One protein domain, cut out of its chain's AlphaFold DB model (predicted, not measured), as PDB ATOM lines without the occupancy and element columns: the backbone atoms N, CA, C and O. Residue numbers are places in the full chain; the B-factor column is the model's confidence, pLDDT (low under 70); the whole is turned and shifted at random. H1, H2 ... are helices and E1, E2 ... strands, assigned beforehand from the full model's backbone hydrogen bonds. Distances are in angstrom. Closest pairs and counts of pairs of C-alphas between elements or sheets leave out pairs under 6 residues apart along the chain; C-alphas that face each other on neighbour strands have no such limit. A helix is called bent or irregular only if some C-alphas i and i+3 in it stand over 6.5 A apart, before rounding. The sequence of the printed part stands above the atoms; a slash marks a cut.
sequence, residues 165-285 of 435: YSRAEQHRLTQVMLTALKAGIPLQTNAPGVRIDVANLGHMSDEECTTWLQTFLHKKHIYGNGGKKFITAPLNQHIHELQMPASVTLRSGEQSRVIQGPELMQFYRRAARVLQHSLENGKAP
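This is residues 165 to 285 of the 435 residues of an uncharacterized protein of Pseudomonas agarici (UniProt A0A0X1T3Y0). Three longer helices make the core: H1 and H4 pack together running opposite ways, and H2 lies across both. A small sheet of three strands, E1, E2 and E3, sits at one end of the longest axis, and the short helix H3 sits near the other end. The printed part has 121 residues, with four named helices and three named strands in the order H1 E1 H2 H3 E2 E3 H4; the sheet's order is E1 E2 E3 and it is mixed. The class is mostly helix. The whole is compact, with a radius of gyration of the C-alphas of 13.8 A, and the C-alphas span 43 by 30 by 27 A.

H1 begins at C-alpha 165, (124.872, 167.514, 121.303), and holds residues 165 to 182, 26.1 A long. E1 is residues 194 to 197, 10.2 A. H2, residues 206 to 225, is 26.8 A long, with a kink of 40 degrees near residue 219; it is irregular, with C-alphas 221 and 224 7.6 A apart. H3 is residues 228 to 232, 7.1 A. E2, residues 248 to 252, begins at C-alpha 248, (111.775, 158.757, 142.594), and is 13.2 A long; E3, residues 255 to 259, is 13.6 A. H4, residues 261 to 283, is 30.7 A long and ends at C-alpha 283, (128.834, 157.288, 123.845); it is irregular, but only just, with C-alphas 280 and 283 6.6 A apart.

H1 and H4 touch, closest at the C-alphas of Thr 174 and Ala 272, 5.1 A apart, at a steep tilt of 41 degrees, opposite ways. H2 touches H4 with its residues 206 to 214 alone, closest at the C-alphas of Thr 210 and Leu 275, 5.0 A, about perpendicular at 86 degrees. H2 touches H1 with its residues 214 to 222 alone, closest at the C-alphas of Ser 166 and His 218, 6.3 A; at 72 degrees they are only just about perpendicular. H3 touches H1, closest at the C-alphas of Arg 172 and Ile 231, 6.7 A, and is apart from H4. H2 and H4 are on the sheet but only graze it, with residues 208 to 216 and 263 to 268. E1 and E2 are parallel at 23 degrees, with N 249 and O 194 2.8 A apart, within hydrogen-bond range. E2 and E3 are an antiparallel hairpin at 159 degrees, with N 250 and O 257 2.8 A apart, within hydrogen-bond range. E1, H2, H3 and E2 form a strand-helix-strand unit, two parallel neighbour strands with helices between them along the chain, and its crossover is right-handed. Every O i to N i+4 pair is within hydrogen-bond range in H1; the counts are 13 of 16 in H2, 18 of 19 in H4 and 0 of 1 in H3, where 1 of 2 O i to N i+3 pairs is.

The two C-alphas farthest apart are those of Thr 232 and Glu 254, 43.7 A. The printed part has no cut. The links H1 to E1 and H3 to E2 are long, the latter being residues 233 to 247. The mean pLDDT of the printed part is 92.6, and no printed residue is under 70.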
ATOM      1  N   TYR A 165     124.937 166.264 120.542       93.88
ATOM      2  CA  TYR A 165     124.872 167.514 121.303       93.88
ATOM      3  C   TYR A 165     124.423 167.255 122.744       93.88
ATOM      4  O   TYR A 165     125.082 167.664 123.696       93.88
ATOM      5  N   SER A 166     123.343 166.491 122.903       95.56
ATOM      6  CA  SER A 166     122.800 166.151 124.212       95.56
ATOM      7  C   SER A 166     123.760 165.300 125.037       95.56
ATOM      8  O   SER A 166     123.911 165.551 126.225       95.56
ATOM      9  N   ARG A 167     124.438 164.323 124.428       96.38
ATOM     10  CA  ARG A 167     125.438 163.478 125.102       96.38
ATOM     11  C   ARG A 167     126.625 164.290 125.629       96.38
ATOM     12  O   ARG A 167     127.087 164.037 126.739       96.38
ATOM     13  N   ALA A 168     127.080 165.297 124.882       96.50
ATOM     14  CA  ALA A 168     128.131 166.201 125.345       96.50
ATOM     15  C   ALA A 168     127.664 167.061 126.539       96.50
ATOM     16  O   ALA A 168     128.352 167.119 127.558       96.50
ATOM     17  N   GLU A 169     126.481 167.680 126.478       96.94
ATOM     18  CA  GLU A 169     125.967 168.467 127.613       96.94
ATOM     19  C   GLU A 169     125.608 167.595 128.828       96.94
ATOM     20  O   GLU A 169     125.864 167.994 129.961       96.94
ATOM     21  N   GLN A 170     125.094 166.377 128.623       97.62
ATOM     22  CA  GLN A 170     124.873 165.398 129.696       97.62
ATOM     23  C   GLN A 170     126.171 165.097 130.444       97.62
ATOM     24  O   GLN A 170     126.163 165.091 131.671       97.62
ATOM     25  N   HIS A 171     127.291 164.912 129.731       97.88
ATOM     26  CA  HIS A 171     128.602 164.724 130.359       97.88
ATOM     27  C   HIS A 171     128.929 165.897 131.288       97.88
ATOM     28  O   HIS A 171     129.181 165.689 132.476       97.88
ATOM     29  N   ARG A 172     128.784 167.137 130.807       97.25
ATOM     30  CA  ARG A 172     129.010 168.332 131.631       97.25
ATOM     31  C   ARG A 172     128.092 168.392 132.854       97.25
ATOM     32  O   ARG A 172     128.561 168.662 133.957       97.25
ATOM     33  N   LEU A 173     126.801 168.109 132.694       97.31
ATOM     34  CA  LEU A 173     125.844 168.120 133.805       97.31
ATOM     35  C   LEU A 173     126.158 167.032 134.842       97.31
ATOM     36  O   LEU A 173     126.078 167.300 136.038       97.31
ATOM     37  N   THR A 174     126.601 165.843 134.421       97.81
ATOM     38  CA  THR A 174     127.055 164.808 135.367       97.81
ATOM     39  C   THR A 174     128.291 165.249 136.153       97.81
ATOM     40  O   THR A 174     128.359 164.980 137.351       97.81
ATOM     41  N   GLN A 175     129.221 165.999 135.544       97.25
ATOM     42  CA  GLN A 175     130.352 166.593 136.269       97.25
ATOM     43  C   GLN A 175     129.879 167.588 137.338       97.25
ATOM     44  O   GLN A 175     130.373 167.544 138.464       97.25
ATOM     45  N   VAL A 176     128.900 168.445 137.021       96.38
ATOM     46  CA  VAL A 176     128.302 169.389 137.989       96.38
ATOM     47  C   VAL A 176     127.660 168.627 139.151       96.38
ATOM     48  O   VAL A 176     127.960 168.905 140.312       96.38
ATOM     49  N   MET A 177     126.840 167.611 138.852       96.69
ATOM     50  CA  MET A 177     126.190 166.775 139.870       96.69
ATOM     51  C   MET A 177     127.209 166.112 140.797       96.69
ATOM     52  O   MET A 177     127.088 166.191 142.016       96.69
ATOM     53  N   LEU A 178     128.219 165.454 140.225       96.88
ATOM     54  CA  LEU A 178     129.219 164.718 140.993       96.88
ATOM     55  C   LEU A 178     130.111 165.653 141.813       96.88
ATOM     56  O   LEU A 178     130.451 165.308 142.943       96.88
ATOM     57  N   THR A 179     130.426 166.844 141.298       95.69
ATOM     58  CA  THR A 179     131.174 167.876 142.033       95.69
ATOM     59  C   THR A 179     130.397 168.338 143.263       95.69
ATOM     60  O   THR A 179     130.931 168.292 144.372       95.69
ATOM     61  N   ALA A 180     129.123 168.703 143.094       94.69
ATOM     62  CA  ALA A 180     128.258 169.115 144.200       94.69
ATOM     63  C   ALA A 180     128.125 168.006 145.256       94.69
ATOM     64  O   ALA A 180     128.410 168.214 146.436       94.69
ATOM     65  N   LEU A 181     127.795 166.788 144.812       93.56
ATOM     66  CA  LEU A 181     127.594 165.637 145.690       93.56
ATOM     67  C   LEU A 181     128.877 165.192 146.404       93.56
ATOM     68  O   LEU A 181     128.779 164.616 147.487       93.56
ATOM     69  N   LYS A 182     130.063 165.400 145.816       93.94
ATOM     70  CA  LYS A 182     131.361 165.134 146.461       93.94
ATOM     71  C   LYS A 182     131.685 166.188 147.521       93.94
ATOM     72  O   LYS A 182     132.235 165.839 148.557       93.94
ATOM     73  N   ALA A 183     131.309 167.443 147.284       92.88
ATOM     74  CA  ALA A 183     131.495 168.554 148.215       92.88
ATOM     75  C   ALA A 183     130.450 168.602 149.349       92.88
ATOM     76  O   ALA A 183     130.464 169.530 150.152       92.88
ATOM     77  N   GLY A 184     129.518 167.641 149.409       90.19
ATOM     78  CA  GLY A 184     128.426 167.644 150.389       90.19
ATOM     79  C   GLY A 184     127.357 168.711 150.128       90.19
ATOM     80  O   GLY A 184     126.498 168.926 150.977       90.19
ATOM     81  N   ILE A 185     127.380 169.359 148.960       89.06
ATOM     82  CA  ILE A 185     126.376 170.345 148.557       89.06
ATOM     83  C   ILE A 185     125.160 169.574 148.019       89.06
ATOM     84  O   ILE A 185     125.289 168.879 147.002       89.06
ATOM     85  N   PRO A 186     123.984 169.652 148.669       81.62
ATOM     86  CA  PRO A 186     122.801 168.945 148.199       81.62
ATOM     87  C   PRO A 186     122.326 169.514 146.856       81.62
ATOM     88  O   PRO A 186     122.327 170.727 146.635       81.62
ATOM     89  N   LEU A 187     121.896 168.628 145.954       90.00
ATOM     90  CA  LEU A 187     121.212 169.037 144.726       90.00
ATOM     91  C   LEU A 187     119.833 169.608 145.080       90.00
ATOM     92  O   LEU A 187     119.196 169.148 146.023       90.00
ATOM     93  N   GLN A 188     119.350 170.586 144.315       90.06
ATOM     94  CA  GLN A 188     118.025 171.166 144.550       90.06
ATOM     95  C   GLN A 188     116.934 170.215 144.069       90.06
ATOM     96  O   GLN A 188     116.825 169.941 142.874       90.06
ATOM     97  N   THR A 189     116.107 169.730 144.991       88.19
ATOM     98  CA  THR A 189     115.104 168.690 144.735       88.19
ATOM     99  C   THR A 189     113.673 169.225 144.779       88.19
ATOM    100  O   THR A 189     112.802 168.647 145.419       88.19
ATOM    101  N   ASN A 190     113.426 170.359 144.122       84.56
ATOM    102  CA  ASN A 190     112.148 171.082 144.226       84.56
ATOM    103  C   ASN A 190     111.196 170.730 143.071       84.56
ATOM    104  O   ASN A 190     110.068 171.217 143.016       84.56
ATOM    105  N   ALA A 191     111.655 169.922 142.107       85.06
ATOM    106  CA  ALA A 191     110.820 169.473 141.004       85.06
ATOM    107  C   ALA A 191     109.889 168.333 141.460       85.06
ATOM    108  O   ALA A 191     110.268 167.558 142.343       85.06
ATOM    109  N   PRO A 192     108.703 168.181 140.840       91.19
ATOM    110  CA  PRO A 192     107.801 167.073 141.138       91.19
ATOM    111  C   PRO A 192     108.510 165.717 141.064       91.19
ATOM    112  O   PRO A 192     109.390 165.511 140.221       91.19
ATOM    113  N   GLY A 193     108.115 164.800 141.948       92.50
ATOM    114  CA  GLY A 193     108.609 163.429 141.936       92.50
ATOM    115  C   GLY A 193     108.349 162.744 140.595       92.50
ATOM    116  O   GLY A 193     107.385 163.055 139.890       92.50
ATOM    117  N   VAL A 194     109.222 161.811 140.232       95.31
ATOM    118  CA  VAL A 194     109.145 161.084 138.957       95.31
ATOM    119  C   VAL A 194     108.895 159.603 139.187       95.31
ATOM    120  O   VAL A 194     109.250 159.056 140.227       95.31
ATOM    121  N   ARG A 195     108.303 158.944 138.191       94.81
ATOM    122  CA  ARG A 195     108.110 157.492 138.172       94.81
ATOM    123  C   ARG A 195     109.065 156.864 137.169       94.81
ATOM    124  O   ARG A 195     109.229 157.402 136.074       94.81
ATOM    125  N   ILE A 196     109.683 155.753 137.554       93.94
ATOM    126  CA  ILE A 196     110.578 154.980 136.699       93.94
ATOM    127  C   ILE A 196     110.135 153.526 136.738       93.94
ATOM    128  O   ILE A 196     110.079 152.918 137.807       93.94
ATOM    129  N   ASP A 197     109.834 152.985 135.566       93.06
ATOM    130  CA  ASP A 197     109.566 151.562 135.420       93.06
ATOM    131  C   ASP A 197     110.898 150.810 135.395       93.06
ATOM    132  O   ASP A 197     111.811 151.187 134.657       93.06
ATOM    133  N   VAL A 198     111.012 149.788 136.241       93.94
ATOM    134  CA  VAL A 198     112.219 148.977 136.410       93.94
ATOM    135  C   VAL A 198     111.885 147.491 136.384       93.94
ATOM    136  O   VAL A 198     110.830 147.056 136.855       93.94
ATOM    137  N   ALA A 199     112.822 146.693 135.888       92.12
ATOM    138  CA  ALA A 199     112.715 145.243 135.884       92.12
ATOM    139  C   ALA A 199     112.675 144.667 137.309       92.12
ATOM    140  O   ALA A 199     111.973 143.691 137.555       92.12
ATOM    141  N   ASN A 200     113.394 145.277 138.261       89.12
ATOM    142  CA  ASN A 200     113.481 144.806 139.644       89.12
ATOM    143  C   ASN A 200     113.555 145.978 140.647       89.12
ATOM    144  O   ASN A 200     114.442 146.827 140.563       89.12
ATOM    145  N   LEU A 201     112.654 146.008 141.638       88.25
ATOM    146  CA  LEU A 201     112.587 147.062 142.670       88.25
ATOM    147  C   LEU A 201     113.755 147.061 143.668       88.25
ATOM    148  O   LEU A 201     114.048 148.091 144.283       88.25
ATOM    149  N   GLY A 202     114.396 145.911 143.873       82.12
ATOM    150  CA  GLY A 202     115.569 145.772 144.735       82.12
ATOM    151  C   GLY A 202     116.862 146.193 144.041       82.12
ATOM    152  O   GLY A 202     117.809 146.607 144.708       82.12
ATOM    153  N   HIS A 203     116.898 146.124 142.707       84.00
ATOM    154  CA  HIS A 203     118.086 146.422 141.921       84.00
ATOM    155  C   HIS A 203     117.732 147.010 140.550       84.00
ATOM    156  O   HIS A 203     117.453 146.287 139.595       84.00
ATOM    157  N   MET A 204     117.833 148.335 140.442       86.94
ATOM    158  CA  MET A 204     117.817 149.025 139.156       86.94
ATOM    159  C   MET A 204     119.157 148.815 138.446       86.94
ATOM    160  O   MET A 204     120.221 149.048 139.037       86.94
ATOM    161  N   SER A 205     119.108 148.374 137.193       90.12
ATOM    162  CA  SER A 205     120.293 148.199 136.359       90.12
ATOM    163  C   SER A 205     120.943 149.540 136.014       90.12
ATOM    164  O   SER A 205     120.331 150.613 136.076       90.12
ATOM    165  N   ASP A 206     122.210 149.479 135.621       89.62
ATOM    166  CA  ASP A 206     122.957 150.646 135.159       89.62
ATOM    167  C   ASP A 206     122.363 151.219 133.856       89.62
ATOM    168  O   ASP A 206     122.305 152.437 133.676       89.62
ATOM    169  N   GLU A 207     121.829 150.371 132.975       88.81
ATOM    170  CA  GLU A 207     121.156 150.795 131.744       88.81
ATOM    171  C   GLU A 207     119.858 151.566 132.017       88.81
ATOM    172  O   GLU A 207     119.662 152.655 131.470       88.81
ATOM    173  N   GLU A 208     119.003 151.070 132.913       91.56
ATOM    174  CA  GLU A 208     117.796 151.792 133.327       91.56
ATOM    175  C   GLU A 208     118.167 153.135 133.972       91.56
ATOM    176  O   GLU A 208     117.559 154.167 133.665       91.56
ATOM    177  N   CYS A 209     119.194 153.148 134.837       88.38
ATOM    178  CA  CYS A 209     119.654 154.359 135.527       88.38
ATOM    179  C   CYS A 209     120.111 155.422 134.525       88.38
ATOM    180  O   CYS A 209     119.714 156.590 134.609       88.38
ATOM    181  N   THR A 210     120.955 155.016 133.574       90.00
ATOM    182  CA  THR A 210     121.489 155.917 132.553       90.00
ATOM    183  C   THR A 210     120.407 156.401 131.607       90.00
ATOM    184  O   THR A 210     120.345 157.602 131.359       90.00
ATOM    185  N   THR A 211     119.518 155.526 131.134       91.75
ATOM    186  CA  THR A 211     118.431 155.879 130.210       91.75
ATOM    187  C   THR A 211     117.482 156.909 130.821       91.75
ATOM    188  O   THR A 211     117.128 157.908 130.174       91.75
ATOM    189  N   TRP A 212     117.109 156.714 132.090       94.62
ATOM    190  CA  TRP A 212     116.295 157.677 132.819       94.62
ATOM    191  C   TRP A 212     117.015 159.021 132.966       94.62
ATOM    192  O   TRP A 212     116.474 160.046 132.538       94.62
ATOM    193  N   LEU A 213     118.239 159.034 133.515       96.56
ATOM    194  CA  LEU A 213     118.953 160.287 133.778       96.56
ATOM    195  C   LEU A 213     119.253 161.034 132.473       96.56
ATOM    196  O   LEU A 213     119.079 162.248 132.401       96.56
ATOM    197  N   GLN A 214     119.626 160.308 131.420       95.69
ATOM    198  CA  GLN A 214     119.843 160.843 130.082       95.69
ATOM    199  C   GLN A 214     118.603 161.586 129.570       95.69
ATOM    200  O   GLN A 214     118.695 162.725 129.100       95.69
ATOM    201  N   THR A 215     117.438 160.950 129.678       95.31
ATOM    202  CA  THR A 215     116.159 161.514 129.236       95.31
ATOM    203  C   THR A 215     115.738 162.697 130.099       95.31
ATOM    204  O   THR A 215     115.288 163.710 129.559       95.31
ATOM    205  N   PHE A 216     115.911 162.599 131.417       95.88
ATOM    206  CA  PHE A 216     115.590 163.671 132.352       95.88
ATOM    207  C   PHE A 216     116.447 164.913 132.094       95.88
ATOM    208  O   PHE A 216     115.898 165.984 131.835       95.88
ATOM    209  N   LEU A 217     117.780 164.770 132.092       96.50
ATOM    210  CA  LEU A 217     118.704 165.877 131.828       96.50
ATOM    211  C   LEU A 217     118.435 166.492 130.457       96.50
ATOM    212  O   LEU A 217     118.392 167.717 130.340       96.50
ATOM    213  N   HIS A 218     118.179 165.659 129.441       96.06
ATOM    214  CA  HIS A 218     117.826 166.158 128.120       96.06
ATOM    215  C   HIS A 218     116.577 167.036 128.165       96.06
ATOM    216  O   HIS A 218     116.646 168.207 127.821       96.06
ATOM    217  N   LYS A 219     115.442 166.502 128.623       93.88
ATOM    218  CA  LYS A 219     114.164 167.226 128.598       93.88
ATOM    219  C   LYS A 219     114.159 168.465 129.493       93.88
ATOM    220  O   LYS A 219     113.557 169.466 129.127       93.88
ATOM    221  N   LYS A 220     114.780 168.382 130.673       93.44
ATOM    222  CA  LYS A 220     114.710 169.435 131.691       93.44
ATOM    223  C   LYS A 220     115.750 170.533 131.483       93.44
ATOM    224  O   LYS A 220     115.443 171.696 131.728       93.44
ATOM    225  N   HIS A 221     116.963 170.163 131.071       93.81
ATOM    226  CA  HIS A 221     118.118 171.064 131.091       93.81
ATOM    227  C   HIS A 221     118.744 171.290 129.712       93.81
ATOM    228  O   HIS A 221     119.415 172.290 129.533       93.81
ATOM    229  N   ILE A 222     118.533 170.443 128.709       94.38
ATOM    230  CA  ILE A 222     119.225 170.594 127.409       94.38
ATOM    231  C   ILE A 222     118.248 171.069 126.337       94.38
ATOM    232  O   ILE A 222     118.485 172.058 125.645       94.38
ATOM    233  N   TYR A 223     117.115 170.384 126.219       90.25
ATOM    234  CA  TYR A 223     116.036 170.733 125.314       90.25
ATOM    235  C   TYR A 223     115.495 172.119 125.688       90.25
ATOM    236  O   TYR A 223     115.111 172.362 126.829       90.25
ATOM    237  N   GLY A 224     115.530 173.061 124.743       83.94
ATOM    238  CA  GLY A 224     115.180 174.462 125.004       83.94
ATOM    239  C   GLY A 224     116.274 175.301 125.684       83.94
ATOM    240  O   GLY A 224     115.995 176.423 126.095       83.94
ATOM    241  N   ASN A 225     117.519 174.813 125.770       84.44
ATOM    242  CA  ASN A 225     118.699 175.532 126.284       84.44
ATOM    243  C   ASN A 225     118.675 175.898 127.789       84.44
ATOM    244  O   ASN A 225     119.401 176.807 128.205       84.44
ATOM    245  N   GLY A 226     117.889 175.208 128.626       81.81
ATOM    246  CA  GLY A 226     117.741 175.539 130.059       81.81
ATOM    247  C   GLY A 226     119.036 175.472 130.891       81.81
ATOM    248  O   GLY A 226     119.191 176.178 131.887       81.81
ATOM    249  N   GLY A 227     119.998 174.666 130.453       82.75
ATOM    250  CA  GLY A 227     121.243 174.328 131.134       82.75
ATOM    251  C   GLY A 227     122.463 175.067 130.595       82.75
ATOM    252  O   GLY A 227     123.577 174.818 131.048       82.75
ATOM    253  N   LYS A 228     122.273 176.024 129.677       88.31
ATOM    254  CA  LYS A 228     123.359 176.805 129.060       88.31
ATOM    255  C   LYS A 228     124.331 177.412 130.087       88.31
ATOM    256  O   LYS A 228     125.528 177.484 129.823       88.31
ATOM    257  N   LYS A 229     123.826 177.801 131.263       89.69
ATOM    258  CA  LYS A 229     124.605 178.363 132.383       89.69
ATOM    259  C   LYS A 229     125.685 177.409 132.921       89.69
ATOM    260  O   LYS A 229     126.783 177.851 133.234       89.69
ATOM    261  N   PHE A 230     125.421 176.100 132.947       90.44
ATOM    262  CA  PHE A 230     126.355 175.080 133.450       90.44
ATOM    263  C   PHE A 230     127.515 174.806 132.490       90.44
ATOM    264  O   PHE A 230     128.568 174.301 132.883       90.44
ATOM    265  N   ILE A 231     127.303 175.109 131.210       88.31
ATOM    266  CA  ILE A 231     128.259 174.823 130.147       88.31
ATOM    267  C   ILE A 231     129.408 175.835 130.152       88.31
ATOM    268  O   ILE A 231     130.543 175.484 129.854       88.31
ATOM    269  N   THR A 232     129.130 177.094 130.493       77.56
ATOM    270  CA  THR A 232     130.130 178.176 130.487       77.56
ATOM    271  C   THR A 232     130.700 178.502 131.863       77.56
ATOM    272  O   THR A 232     131.683 179.232 131.940       77.56
ATOM    273  N   ALA A 233     130.089 178.002 132.936       89.25
ATOM    274  CA  ALA A 233     130.498 178.295 134.302       89.25
ATOM    275  C   ALA A 233     131.379 177.180 134.900       89.25
ATOM    276  O   ALA A 233     131.278 176.021 134.481       89.25
ATOM    277  N   PRO A 234     132.220 177.494 135.903       91.31
ATOM    278  CA  PRO A 234     132.848 176.502 136.774       91.31
ATOM    279  C   PRO A 234     131.842 175.498 137.362       91.31
ATOM    280  O   PRO A 234     130.687 175.834 137.613       91.31
ATOM    281  N   LEU A 235     132.292 174.265 137.623       93.19
ATOM    282  CA  LEU A 235     131.427 173.145 138.037       93.19
ATOM    283  C   LEU A 235     130.685 173.365 139.364       93.19
ATOM    284  O   LEU A 235     129.675 172.713 139.613       93.19
ATOM    285  N   ASN A 236     131.189 174.258 140.215       90.12
ATOM    286  CA  ASN A 236     130.597 174.594 141.506       90.12
ATOM    287  C   ASN A 236     129.631 175.791 141.455       90.12
ATOM    288  O   ASN A 236     129.028 176.133 142.471       90.12
ATOM    289  N   GLN A 237     129.472 176.434 140.298       91.06
ATOM    290  CA  GLN A 237     128.550 177.551 140.126       91.06
ATOM    291  C   GLN A 237     127.182 177.072 139.639       91.06
ATOM    292  O   GLN A 237     127.047 176.018 139.021       91.06
ATOM    293  N   HIS A 238     126.148 177.862 139.938       90.88
ATOM    294  CA  HIS A 238     124.761 177.611 139.532       90.88
ATOM    295  C   HIS A 238     124.163 176.273 140.000       90.88
ATOM    296  O   HIS A 238     123.073 175.932 139.556       90.88
ATOM    297  N   ILE A 239     124.802 175.522 140.914       89.75
ATOM    298  CA  ILE A 239     124.323 174.199 141.379       89.75
ATOM    299  C   ILE A 239     122.846 174.244 141.801       89.75
ATOM    300  O   ILE A 239     122.085 173.328 141.497       89.75
ATOM    301  N   HIS A 240     122.418 175.331 142.450       86.44
ATOM    302  CA  HIS A 240     121.038 175.514 142.901       86.44
ATOM    303  C   HIS A 240     120.007 175.593 141.755       86.44
ATOM    304  O   HIS A 240     118.812 175.393 141.944       86.44
ATOM    305  N   GLU A 241     120.454 175.861 140.537       89.38
ATOM    306  CA  GLU A 241     119.604 175.924 139.355       89.38
ATOM    307  C   GLU A 241     119.461 174.548 138.688       89.38
ATOM    308  O   GLU A 241     118.610 174.371 137.812       89.38
ATOM    309  N   LEU A 242     120.266 173.555 139.099       91.44
ATOM    310  CA  LEU A 242     120.184 172.181 138.611       91.44
ATOM    311  C   LEU A 242     119.060 171.445 139.343       91.44
ATOM    312  O   LEU A 242     119.282 170.629 140.235       91.44
ATOM    313  N   GLN A 243     117.829 171.772 138.960       92.06
ATOM    314  CA  GLN A 243     116.632 171.170 139.536       92.06
ATOM    315  C   GLN A 243     116.556 169.671 139.232       92.06
ATOM    316  O   GLN A 243     116.522 169.259 138.066       92.06
ATOM    317  N   MET A 244     116.448 168.885 140.296       94.94
ATOM    318  CA  MET A 244     116.221 167.446 140.297       94.94
ATOM    319  C   MET A 244     114.854 167.127 140.930       94.94
ATOM    320  O   MET A 244     114.302 167.960 141.655       94.94
ATOM    321  N   PRO A 245     114.273 165.943 140.670       96.19
ATOM    322  CA  PRO A 245     113.042 165.514 141.334       96.19
ATOM    323  C   PRO A 245     113.180 165.432 142.864       96.19
ATOM    324  O   PRO A 245     114.245 165.084 143.380       96.19
ATOM    325  N   ALA A 246     112.092 165.719 143.582       95.38
ATOM    326  CA  ALA A 246     111.971 165.574 145.040       95.38
ATOM    327  C   ALA A 246     111.981 164.116 145.517       95.38
ATOM    328  O   ALA A 246     112.374 163.820 146.644       95.38
ATOM    329  N   SER A 247     111.539 163.206 144.654       96.31
ATOM    330  CA  SER A 247     111.451 161.775 144.914       96.31
ATOM    331  C   SER A 247     111.465 160.989 143.605       96.31
ATOM    332  O   SER A 247     111.174 161.519 142.526       96.31
ATOM    333  N   VAL A 248     111.809 159.709 143.705       95.56
ATOM    334  CA  VAL A 248     111.775 158.757 142.594       95.56
ATOM    335  C   VAL A 248     110.952 157.553 143.028       95.56
ATOM    336  O   VAL A 248     111.324 156.847 143.957       95.56
ATOM    337  N   THR A 249     109.833 157.302 142.360       95.81
ATOM    338  CA  THR A 249     109.053 156.078 142.550       95.81
ATOM    339  C   THR A 249     109.498 155.045 141.525       95.81
ATOM    340  O   THR A 249     109.241 155.208 140.333       95.81
ATOM    341  N   LEU A 250     110.145 153.979 141.985       95.31
ATOM    342  CA  LEU A 250     110.409 152.796 141.177       95.31
ATOM    343  C   LEU A 250     109.145 151.937 141.111       95.31
ATOM    344  O   LEU A 250     108.488 151.743 142.136       95.31
ATOM    345  N   ARG A 251     108.816 151.415 139.930       95.50
ATOM    346  CA  ARG A 251     107.670 150.524 139.711       95.50
ATOM    347  C   ARG A 251     108.104 149.258 138.980       95.50
ATOM    348  O   ARG A 251     108.797 149.345 137.974       95.50
ATOM    349  N   SER A 252     107.658 148.101 139.464       94.50
ATOM    350  CA  SER A 252     107.802 146.807 138.787       94.50
ATOM    351  C   SER A 252     106.475 146.059 138.904       94.50
ATOM    352  O   SER A 252     106.065 145.669 139.998       94.50
ATOM    353  N   GLY A 253     105.746 145.953 137.789       91.44
ATOM    354  CA  GLY A 253     104.360 145.483 137.797       91.44
ATOM    355  C   GLY A 253     103.462 146.364 138.676       91.44
ATOM    356  O   GLY A 253     103.402 147.582 138.495       91.44
ATOM    357  N   GLU A 254     102.775 145.739 139.633       91.88
ATOM    358  CA  GLU A 254     101.898 146.414 140.604       91.88
ATOM    359  C   GLU A 254     102.645 146.924 141.845       91.88
ATOM    360  O   GLU A 254     102.114 147.724 142.615       91.88
ATOM    361  N   GLN A 255     103.890 146.491 142.045       94.94
ATOM    362  CA  GLN A 255     104.686 146.891 143.196       94.94
ATOM    363  C   GLN A 255     105.390 148.224 142.931       94.94
ATOM    364  O   GLN A 255     105.841 148.514 141.816       94.94
ATOM    365  N   SER A 256     105.539 149.034 143.981       95.56
ATOM    366  CA  SER A 256     106.290 150.285 143.903       95.56
ATOM    367  C   SER A 256     107.110 150.556 145.159       95.56
ATOM    368  O   SER A 256     106.773 150.114 146.255       95.56
ATOM    369  N   ARG A 257     108.203 151.298 144.982       95.06
ATOM    370  CA  ARG A 257     109.083 151.758 146.057       95.06
ATOM    371  C   ARG A 257     109.428 153.221 145.829       95.06
ATOM    372  O   ARG A 257     109.841 153.595 144.735       95.06
ATOM    373  N   VAL A 258     109.286 154.044 146.860       95.75
ATOM    374  CA  VAL A 258     109.652 155.464 146.807       95.75
ATOM    375  C   VAL A 258     111.052 155.652 147.379       95.75
ATOM    376  O   VAL A 258     111.328 155.225 148.494       95.75
ATOM    377  N   ILE A 259     111.909 156.319 146.615       94.62
ATOM    378  CA  ILE A 259     113.247 156.757 147.005       94.62
ATOM    379  C   ILE A 259     113.182 158.258 147.305       94.62
ATOM    380  O   ILE A 259     112.756 159.053 146.459       94.62
ATOM    381  N   GLN A 260     113.623 158.650 148.499       94.31
ATOM    382  CA  GLN A 260     113.627 160.037 148.979       94.31
ATOM    383  C   GLN A 260     114.775 160.290 149.973       94.31
ATOM    384  O   GLN A 260     115.461 159.360 150.400       94.31
ATOM    385  N   GLY A 261     115.012 161.555 150.331       90.94
ATOM    386  CA  GLY A 261     115.997 161.922 151.355       90.94
ATOM    387  C   GLY A 261     117.434 161.460 151.028       90.94
ATOM    388  O   GLY A 261     117.880 161.611 149.887       90.94
ATOM    389  N   PRO A 262     118.190 160.899 151.994       92.25
ATOM    390  CA  PRO A 262     119.572 160.460 151.770       92.25
ATOM    391  C   PRO A 262     119.721 159.382 150.690       92.25
ATOM    392  O   PRO A 262     120.689 159.401 149.927       92.25
ATOM    393  N   GLU A 263     118.754 158.468 150.590       93.06
ATOM    394  CA  GLU A 263     118.743 157.412 149.573       93.06
ATOM    395  C   GLU A 263     118.648 158.008 148.160       93.06
ATOM    396  O   GLU A 263     119.348 157.575 147.245       93.06
ATOM    397  N   LEU A 264     117.869 159.082 147.995       93.44
ATOM    398  CA  LEU A 264     117.748 159.803 146.727       93.44
ATOM    399  C   LEU A 264     119.067 160.439 146.285       93.44
ATOM    400  O   LEU A 264     119.414 160.407 145.104       93.44
ATOM    401  N   MET A 265     119.844 160.983 147.224       93.69
ATOM    402  CA  MET A 265     121.161 161.542 146.907       93.69
ATOM    403  C   MET A 265     122.148 160.455 146.468       93.69
ATOM    404  O   MET A 265     122.939 160.671 145.545       93.69
ATOM    405  N   GLN A 266     122.088 159.269 147.083       92.75
ATOM    406  CA  GLN A 266     122.883 158.115 146.649       92.75
ATOM    407  C   GLN A 266     122.464 157.643 145.254       92.75
ATOM    408  O   GLN A 266     123.329 157.385 144.414       92.75
ATOM    409  N   PHE A 267     121.157 157.611 144.985       93.38
ATOM    410  CA  PHE A 267     120.605 157.302 143.672       93.38
ATOM    411  C   PHE A 267     121.126 158.269 142.597       93.38
ATOM    412  O   PHE A 267     121.702 157.822 141.604       93.38
ATOM    413  N   TYR A 268     121.042 159.588 142.815       95.38
ATOM    414  CA  TYR A 268     121.571 160.577 141.868       95.38
ATOM    415  C   TYR A 268     123.081 160.471 141.673       95.38
ATOM    416  O   TYR A 268     123.556 160.575 140.541       95.38
ATOM    417  N   ARG A 269     123.842 160.209 142.743       95.50
ATOM    418  CA  ARG A 269     125.289 159.984 142.644       95.50
ATOM    419  C   ARG A 269     125.606 158.774 141.766       95.50
ATOM    420  O   ARG A 269     126.489 158.863 140.914       95.50
ATOM    421  N   ARG A 270     124.901 157.654 141.966       95.06
ATOM    422  CA  ARG A 270     125.068 156.439 141.157       95.06
ATOM    423  C   ARG A 270     124.699 156.709 139.701       95.06
ATOM    424  O   ARG A 270     125.535 156.483 138.832       95.06
ATOM    425  N   ALA A 271     123.509 157.249 139.443       96.12
ATOM    426  CA  ALA A 271     123.032 157.517 138.089       96.12
ATOM    427  C   ALA A 271     123.981 158.451 137.317       96.12
ATOM    428  O   ALA A 271     124.333 158.159 136.175       96.12
ATOM    429  N   ALA A 272     124.463 159.528 137.953       97.81
ATOM    430  CA  ALA A 272     125.410 160.453 137.334       97.81
ATOM    431  C   ALA A 272     126.758 159.789 137.025       97.81
ATOM    432  O   ALA A 272     127.293 159.997 135.940       97.81
ATOM    433  N   ARG A 273     127.285 158.958 137.935       97.44
ATOM    434  CA  ARG A 273     128.554 158.240 137.733       97.44
ATOM    435  C   ARG A 273     128.472 157.252 136.574       97.44
ATOM    436  O   ARG A 273     129.346 157.251 135.714       97.44
ATOM    437  N   VAL A 274     127.428 156.424 136.549       97.00
ATOM    438  CA  VAL A 274     127.244 155.415 135.498       97.00
ATOM    439  C   VAL A 274     127.027 156.098 134.143       97.00
ATOM    440  O   VAL A 274     127.634 155.699 133.149       97.00
ATOM    441  N   LEU A 275     126.226 157.172 134.095       98.00
ATOM    442  CA  LEU A 275     126.015 157.932 132.863       98.00
ATOM    443  C   LEU A 275     127.315 158.579 132.379       98.00
ATOM    444  O   LEU A 275     127.659 158.420 131.211       98.00
ATOM    445  N   GLN A 276     128.054 159.254 133.262       98.06
ATOM    446  CA  GLN A 276     129.345 159.860 132.927       98.06
ATOM    447  C   GLN A 276     130.310 158.829 132.340       98.06
ATOM    448  O   GLN A 276     130.829 159.039 131.246       98.06
ATOM    449  N   HIS A 277     130.474 157.689 133.015       96.62
ATOM    450  CA  HIS A 277     131.347 156.614 132.555       96.62
ATOM    451  C   HIS A 277     130.922 156.080 131.183       96.62
ATOM    452  O   HIS A 277     131.746 155.915 130.286       96.62
ATOM    453  N   SER A 278     129.619 155.867 130.972       95.31
ATOM    454  CA  SER A 278     129.117 155.414 129.677       95.31
ATOM    455  C   SER A 278     129.371 156.431 128.557       95.31
ATOM    456  O   SER A 278     129.617 156.012 127.428       95.31
ATOM    457  N   LEU A 279     129.282 157.736 128.837       96.25
ATOM    458  CA  LEU A 279     129.554 158.803 127.868       96.25
ATOM    459  C   LEU A 279     131.044 158.863 127.510       96.25
ATOM    460  O   LEU A 279     131.377 158.922 126.326       96.25
ATOM    461  N   GLU A 280     131.915 158.772 128.515       95.88
ATOM    462  CA  GLU A 280     133.373 158.752 128.352       95.88
ATOM    463  C   GLU A 280     133.860 157.514 127.586       95.88
ATOM    464  O   GLU A 280     134.791 157.615 126.785       95.88
ATOM    465  N   ASN A 281     133.159 156.383 127.713       92.75
ATOM    466  CA  ASN A 281     133.401 155.148 126.956       92.75
ATOM    467  C   ASN A 281     132.804 155.175 125.535       92.75
ATOM    468  O   ASN A 281     132.246 154.191 125.050       92.75
ATOM    469  N   GLY A 282     132.903 156.316 124.853       87.38
ATOM    470  CA  GLY A 282     132.569 156.438 123.432       87.38
ATOM    471  C   GLY A 282     131.090 156.666 123.120       87.38
ATOM    472  O   GLY A 282     130.734 156.746 121.944       87.38
ATOM    473  N   LYS A 283     130.209 156.834 124.121       91.44
ATOM    474  CA  LYS A 283     128.834 157.288 123.845       91.44
ATOM    475  C   LYS A 283     128.722 158.799 123.674       91.44
ATOM    476  O   LYS A 283     127.692 159.219 123.168       91.44
ATOM    477  N   ALA A 284     129.716 159.618 123.999       94.44
ATOM    478  CA  ALA A 284     129.720 161.045 123.663       94.44
ATOM    479  C   ALA A 284     130.883 161.405 122.725       94.44
ATOM    480  O   ALA A 284     131.943 160.789 122.824       94.44
ATOM    481  N   PRO A 285     130.726 162.423 121.854       96.00
ATOM    482  CA  PRO A 285     131.833 162.901 121.040       96.00
ATOM    483  C   PRO A 285     132.947 163.458 121.921       96.00
ATOM    484  O   PRO A 285     132.716 164.356 122.740       96.00
TER     485      PRO A 285